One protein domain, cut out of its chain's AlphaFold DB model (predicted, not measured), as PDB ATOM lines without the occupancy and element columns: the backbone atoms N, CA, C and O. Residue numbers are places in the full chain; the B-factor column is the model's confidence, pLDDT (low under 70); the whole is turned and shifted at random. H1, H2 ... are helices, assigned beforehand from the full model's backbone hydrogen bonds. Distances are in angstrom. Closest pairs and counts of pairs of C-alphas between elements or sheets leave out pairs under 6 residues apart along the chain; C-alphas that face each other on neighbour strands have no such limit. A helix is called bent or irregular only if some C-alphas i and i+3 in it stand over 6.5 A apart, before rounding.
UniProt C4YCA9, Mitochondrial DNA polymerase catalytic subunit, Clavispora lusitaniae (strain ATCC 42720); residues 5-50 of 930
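AT A GLANCE: This is residues 5 to 50 of the 930 residues of the protein "Mitochondrial DNA polymerase catalytic subunit" of Clavispora lusitaniae (strain ATCC 42720) (UniProt C4YCA9). One long helix, H3, has a small head of two short helices, H1 and H2, at the end where H3 begins, and from there it sticks out as a long arm with a kink near its far end. The chain folds back in the head, with H1 beside the first turns of H3, while residues 32 to 50, of which 32 to 49 belong to H3, stand free. The printed part has 46 residues, with three named helices in the order H1, H2, H3 and no named strand, and the class is all helix. The whole is extended, with a radius of gyration of the C-alphas of 15.6 A, and the C-alphas span 46 by 18 by 11 A.

HOW THE PARTS SIT: Begin with the longest helix, H3, residues 21 to 49, which has a kink of 38 degrees near residue 42. It is irregular, but only just: C-alphas 41 and 44 are 6.6 A apart, and its line is a rough one. Look next at H1, residues 5 to 10, which H3 touches with residues 24 to 27 alone; the closest C-alphas, those of Leu 5 and Leu 24, are 6.7 A apart. Their lines stand about perpendicular, at 83 degrees. Then find H2, residues 14 to 19, which is close to H3 but not clearly touching, the closest C-alphas being those of Val 17 and Leu 24, 7.3 A apart. The lines of H2 and H3 are about perpendicular, at 78 degrees. H1 and H2 only just touch, and only at the corner by their link, with 3 pairs of C-alphas within 8 A; the closest are those of Thr 8 and Val 17, 6.8 A apart. They run opposite ways at a shallow tilt of 23 degrees. In H2 every O i to N i+4 pair is within hydrogen-bond range, in H3 23 of 25, and in H1 0 of 2, beside 2 of 3 O i to N i+3 pairs.

IN THESE COORDINATES: Find C-alpha 21 at (-29.935, -39.306, -3.291); from there H3 runs 40.3 A to C-alpha 49 at (9.676, -32.520, -0.428). H1 begins at C-alpha 5, at (-25.194, -29.684, -4.979), and measures 10.0 A to C-alpha 10. H2 measures 8.8 A from C-alpha 14 to C-alpha 19.

THE WHOLE: The outline is a rod, and the two C-alphas farthest apart, those of Glu 15 and Ala 48, are 46.5 A from each other. Residues 10 to 15 also stand free. The links from H1 to H2 and from H2 to H3 are tight, with 3 residues and 1 residue between the helices. The printed part has no cut. Its mean pLDDT is 90.6, and no printed residue is under 70.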
ATOM      1  N   LEU A   5     -24.721 -28.381  -5.481       82.06
ATOM      2  CA  LEU A   5     -25.194 -29.684  -4.979       82.06
ATOM      3  C   LEU A   5     -24.586 -30.102  -3.625       82.06
ATOM      4  O   LEU A   5     -25.174 -30.919  -2.917       82.06
ATOM      5  N   ARG A   6     -23.415 -29.572  -3.242       82.12
ATOM      6  CA  ARG A   6     -22.816 -29.845  -1.927       82.12
ATOM      7  C   ARG A   6     -23.629 -29.204  -0.805       82.12
ATOM      8  O   ARG A   6     -23.690 -29.766   0.288       82.12
ATOM      9  N   ASP A   7     -24.239 -28.049  -1.055       85.12
ATOM     10  CA  ASP A   7     -24.874 -27.262   0.001       85.12
ATOM     11  C   ASP A   7     -26.166 -27.924   0.513       85.12
ATOM     12  O   ASP A   7     -26.517 -27.738   1.677       85.12
ATOM     13  N   THR A   8     -26.778 -28.827  -0.266       84.00
ATOM     14  CA  THR A   8     -27.863 -29.726   0.179       84.00
ATOM     15  C   THR A   8     -27.469 -30.571   1.399       84.00
ATOM     16  O   THR A   8     -28.286 -30.778   2.292       84.00
ATOM     17  N   PHE A   9     -26.201 -30.994   1.515       83.25
ATOM     18  CA  PHE A   9     -25.696 -31.706   2.702       83.25
ATOM     19  C   PHE A   9     -25.536 -30.812   3.946       83.25
ATOM     20  O   PHE A   9     -25.193 -31.315   5.014       83.25
ATOM     21  N   SER A  10     -25.769 -29.500   3.827       81.88
ATOM     22  CA  SER A  10     -25.845 -28.574   4.965       81.88
ATOM     23  C   SER A  10     -27.272 -28.420   5.509       81.88
ATOM     24  O   SER A  10     -27.461 -27.716   6.501       81.88
ATOM     25  N   SER A  11     -28.275 -29.053   4.884       80.88
ATOM     26  CA  SER A  11     -29.637 -29.098   5.419       80.88
ATOM     27  C   SER A  11     -29.703 -29.939   6.694       80.88
ATOM     28  O   SER A  11     -29.051 -30.976   6.815       80.88
ATOM     29  N   THR A  12     -30.534 -29.516   7.648       78.19
ATOM     30  CA  THR A  12     -30.882 -30.318   8.833       78.19
ATOM     31  C   THR A  12     -32.005 -31.323   8.557       78.19
ATOM     32  O   THR A  12     -32.365 -32.081   9.456       78.19
ATOM     33  N   ASN A  13     -32.572 -31.323   7.346       85.56
ATOM     34  CA  ASN A  13     -33.667 -32.193   6.927       85.56
ATOM     35  C   ASN A  13     -33.117 -33.377   6.109       85.56
ATOM     36  O   ASN A  13     -32.497 -33.185   5.063       85.56
ATOM     37  N   VAL A  14     -33.319 -34.611   6.579       87.38
ATOM     38  CA  VAL A  14     -32.734 -35.815   5.946       87.38
ATOM     39  C   VAL A  14     -33.449 -36.146   4.634       87.38
ATOM     40  O   VAL A  14     -32.831 -36.608   3.675       87.38
ATOM     41  N   GLU A  15     -34.743 -35.853   4.576       90.94
ATOM     42  CA  GLU A  15     -35.631 -36.023   3.434       90.94
ATOM     43  C   GLU A  15     -35.123 -35.291   2.181       90.94
ATOM     44  O   GLU A  15     -35.268 -35.826   1.082       90.94
ATOM     45  N   ASP A  16     -34.453 -34.142   2.330       87.00
ATOM     46  CA  ASP A  16     -33.832 -33.408   1.217       87.00
ATOM     47  C   ASP A  16     -32.783 -34.291   0.518       87.00
ATOM     48  O   ASP A  16     -32.829 -34.497  -0.697       87.00
ATOM     49  N   VAL A  17     -31.884 -34.896   1.305       89.31
ATOM     50  CA  VAL A  17     -30.811 -35.782   0.825       89.31
ATOM     51  C   VAL A  17     -31.361 -37.110   0.296       89.31
ATOM     52  O   VAL A  17     -30.811 -37.670  -0.651       89.31
ATOM     53  N   VAL A  18     -32.457 -37.617   0.871       91.25
ATOM     54  CA  VAL A  18     -33.150 -38.814   0.366       91.25
ATOM     55  C   VAL A  18     -33.821 -38.538  -0.985       91.25
ATOM     56  O   VAL A  18     -33.804 -39.408  -1.855       91.25
ATOM     57  N   SER A  19     -34.373 -37.337  -1.190       92.25
ATOM     58  CA  SER A  19     -35.115 -36.985  -2.408       92.25
ATOM     59  C   SER A  19     -34.242 -36.919  -3.671       92.25
ATOM     60  O   SER A  19     -34.688 -37.360  -4.729       92.25
ATOM     61  N   ASP A  20     -32.990 -36.457  -3.553       89.69
ATOM     62  CA  ASP A  20     -32.020 -36.357  -4.662       89.69
ATOM     63  C   ASP A  20     -30.816 -37.313  -4.496       89.69
ATOM     64  O   ASP A  20     -29.728 -37.110  -5.041       89.69
ATOM     65  N   PHE A  21     -31.002 -38.395  -3.729       91.25
ATOM     66  CA  PHE A  21     -29.935 -39.306  -3.291       91.25
ATOM     67  C   PHE A  21     -29.004 -39.766  -4.421       91.25
ATOM     68  O   PHE A  21     -27.784 -39.766  -4.265       91.25
ATOM     69  N   GLN A  22     -29.554 -40.146  -5.578       94.12
ATOM     70  CA  GLN A  22     -28.764 -40.701  -6.681       94.12
ATOM     71  C   GLN A  22     -27.815 -39.668  -7.316       94.12
ATOM     72  O   GLN A  22     -26.705 -40.025  -7.716       94.12
ATOM     73  N   ASN A  23     -28.233 -38.404  -7.393       91.44
ATOM     74  CA  ASN A  23     -27.426 -37.298  -7.904       91.44
ATOM     75  C   ASN A  23     -26.375 -36.875  -6.867       91.44
ATOM     76  O   ASN A  23     -25.188 -36.795  -7.181       91.44
ATOM     77  N   LEU A  24     -26.787 -36.722  -5.606       91.50
ATOM     78  CA  LEU A  24     -25.902 -36.374  -4.491       91.50
ATOM     79  C   LEU A  24     -24.803 -37.426  -4.262       91.50
ATOM     80  O   LEU A  24     -23.636 -37.074  -4.086       91.50
ATOM     81  N   MET A  25     -25.122 -38.723  -4.337       93.19
ATOM     82  CA  MET A  25     -24.112 -39.787  -4.253       93.19
ATOM     83  C   MET A  25     -23.197 -39.827  -5.487       93.19
ATOM     84  O   MET A  25     -22.010 -40.126  -5.350       93.19
ATOM     85  N   HIS A  26     -23.700 -39.489  -6.680       92.75
ATOM     86  CA  HIS A  26     -22.863 -39.361  -7.878       92.75
ATOM     87  C   HIS A  26     -21.912 -38.153  -7.795       92.75
ATOM     88  O   HIS A  26     -20.740 -38.279  -8.163       92.75
ATOM     89  N   TYR A  27     -22.362 -37.023  -7.235       92.44
ATOM     90  CA  TYR A  27     -21.495 -35.898  -6.872       92.44
ATOM     91  C   TYR A  27     -20.394 -36.353  -5.901       92.44
ATOM     92  O   TYR A  27     -19.217 -36.147  -6.191       92.44
ATOM     93  N   CYS A  28     -20.742 -37.039  -4.804       92.06
ATOM     94  CA  CYS A  28     -19.762 -37.522  -3.823       92.06
ATOM     95  C   CYS A  28     -18.729 -38.479  -4.438       92.06
ATOM     96  O   CYS A  28     -17.535 -38.347  -4.174       92.06
ATOM     97  N   ALA A  29     -19.159 -39.414  -5.292       93.69
ATOM     98  CA  ALA A  29     -18.248 -40.305  -6.011       93.69
ATOM     99  C   ALA A  29     -17.295 -39.527  -6.940       93.69
ATOM    100  O   ALA A  29     -16.095 -39.804  -6.964       93.69
ATOM    101  N   SER A  30     -17.811 -38.512  -7.640       92.88
ATOM    102  CA  SER A  30     -17.025 -37.640  -8.525       92.88
ATOM    103  C   SER A  30     -16.018 -36.772  -7.758       92.88
ATOM    104  O   SER A  30     -14.902 -36.570  -8.229       92.88
ATOM    105  N   ASP A  31     -16.383 -36.276  -6.570       92.31
ATOM    106  CA  ASP A  31     -15.507 -35.482  -5.694       92.31
ATOM    107  C   ASP A  31     -14.357 -36.335  -5.134       92.31
ATOM    108  O   ASP A  31     -13.198 -35.913  -5.120       92.31
ATOM    109  N   VAL A  32     -14.648 -37.586  -4.757       94.31
ATOM    110  CA  VAL A  32     -13.638 -38.568  -4.335       94.31
ATOM    111  C   VAL A  32     -12.702 -38.938  -5.490       94.31
ATOM    112  O   VAL A  32     -11.486 -38.960  -5.291       94.31
ATOM    113  N   GLU A  33     -13.219 -39.174  -6.701       95.44
ATOM    114  CA  GLU A  33     -12.391 -39.455  -7.884       95.44
ATOM    115  C   GLU A  33     -11.500 -38.257  -8.253       95.44
ATOM    116  O   GLU A  33     -10.290 -38.415  -8.441       95.44
ATOM    117  N   ALA A  34     -12.058 -37.042  -8.281       93.94
ATOM    118  CA  ALA A  34     -11.306 -35.816  -8.541       93.94
ATOM    119  C   ALA A  34     -10.221 -35.577  -7.476       93.94
ATOM    120  O   ALA A  34      -9.070 -35.279  -7.812       93.94
ATOM    121  N   THR A  35     -10.552 -35.771  -6.197       94.25
ATOM    122  CA  THR A  35      -9.608 -35.664  -5.075       94.25
ATOM    123  C   THR A  35      -8.492 -36.704  -5.181       94.25
ATOM    124  O   THR A  35      -7.320 -36.370  -4.993       94.25
ATOM    125  N   PHE A  36      -8.811 -37.947  -5.553       95.50
ATOM    126  CA  PHE A  36      -7.823 -39.000  -5.787       95.50
ATOM    127  C   PHE A  36      -6.904 -38.674  -6.974       95.50
ATOM    128  O   PHE A  36      -5.682 -38.790  -6.853       95.50
ATOM    129  N   ALA A  37      -7.451 -38.189  -8.091       95.81
ATOM    130  CA  ALA A  37      -6.670 -37.764  -9.253       95.81
ATOM    131  C   ALA A  37      -5.725 -36.590  -8.924       95.81
ATOM    132  O   ALA A  37      -4.568 -36.584  -9.354       95.81
ATOM    133  N   VAL A  38      -6.167 -35.626  -8.109       95.12
ATOM    134  CA  VAL A  38      -5.309 -34.549  -7.581       95.12
ATOM    135  C   VAL A  38      -4.223 -35.120  -6.662       95.12
ATOM    136  O   VAL A  38      -3.042 -34.811  -6.847       95.12
ATOM    137  N   ALA A  39      -4.574 -36.009  -5.729       93.81
ATOM    138  CA  ALA A  39      -3.620 -36.654  -4.829       93.81
ATOM    139  C   ALA A  39      -2.539 -37.444  -5.591       93.81
ATOM    140  O   ALA A  39      -1.359 -37.337  -5.255       93.81
ATOM    141  N   GLN A  40      -2.890 -38.146  -6.676       95.69
ATOM    142  CA  GLN A  40      -1.924 -38.819  -7.556       95.69
ATOM    143  C   GLN A  40      -0.905 -37.855  -8.193       95.69
ATOM    144  O   GLN A  40       0.253 -38.230  -8.381       95.69
ATOM    145  N   LYS A  41      -1.298 -36.615  -8.524       95.00
ATOM    146  CA  LYS A  41      -0.387 -35.597  -9.089       95.00
ATOM    147  C   LYS A  41       0.456 -34.888  -8.024       95.00
ATOM    148  O   LYS A  41       1.571 -34.452  -8.323       95.00
ATOM    149  N   LEU A  42      -0.052 -34.777  -6.796       92.25
ATOM    150  CA  LEU A  42       0.654 -34.159  -5.670       92.25
ATOM    151  C   LEU A  42       1.607 -35.126  -4.954       92.25
ATOM    152  O   LEU A  42       2.672 -34.701  -4.511       92.25
ATOM    153  N   TYR A  43       1.290 -36.422  -4.873       92.44
ATOM    154  CA  TYR A  43       2.085 -37.403  -4.124       92.44
ATOM    155  C   TYR A  43       3.571 -37.485  -4.548       92.44
ATOM    156  O   TYR A  43       4.428 -37.493  -3.661       92.44
ATOM    157  N   PRO A  44       3.946 -37.448  -5.847       94.69
ATOM    158  CA  PRO A  44       5.354 -37.380  -6.248       94.69
ATOM    159  C   PRO A  44       6.063 -36.102  -5.770       94.69
ATOM    160  O   PRO A  44       7.228 -36.152  -5.383       94.69
ATOM    161  N   GLN A  45       5.358 -34.965  -5.748       91.69
ATOM    162  CA  GLN A  45       5.894 -33.681  -5.277       91.69
ATOM    163  C   GLN A  45       6.077 -33.699  -3.757       91.69
ATOM    164  O   GLN A  45       7.131 -33.314  -3.253       91.69
ATOM    165  N   PHE A  46       5.092 -34.241  -3.033       90.56
ATOM    166  CA  PHE A  46       5.195 -34.524  -1.606       90.56
ATOM    167  C   PHE A  46       6.416 -35.403  -1.312       90.56
ATOM    168  O   PHE A  46       7.259 -35.004  -0.517       90.56
ATOM    169  N   ARG A  47       6.598 -36.532  -2.013       92.31
ATOM    170  CA  ARG A  47       7.767 -37.409  -1.819       92.31
ATOM    171  C   ARG A  47       9.103 -36.770  -2.208       92.31
ATOM    172  O   ARG A  47      10.120 -37.160  -1.646       92.31
ATOM    173  N   ALA A  48       9.125 -35.781  -3.102       91.56
ATOM    174  CA  ALA A  48      10.321 -34.977  -3.369       91.56
ATOM    175  C   ALA A  48      10.615 -33.957  -2.245       91.56
ATOM    176  O   ALA A  48      11.779 -33.680  -1.952       91.56
ATOM    177  N   LYS A  49       9.573 -33.424  -1.589       91.00
ATOM    178  CA  LYS A  49       9.676 -32.520  -0.428       91.00
ATOM    179  C   LYS A  49       9.978 -33.254   0.882       91.00
ATOM    180  O   LYS A  49      10.696 -32.705   1.711       91.00
ATOM    181  N   THR A  50       9.490 -34.480   1.065       92.31
ATOM    182  CA  THR A  50       9.756 -35.372   2.207       92.31
ATOM    183  C   THR A  50      10.461 -36.652   1.714       92.31
ATOM    184  O   THR A  50       9.860 -37.728   1.615       92.31
TER     185      THR A  50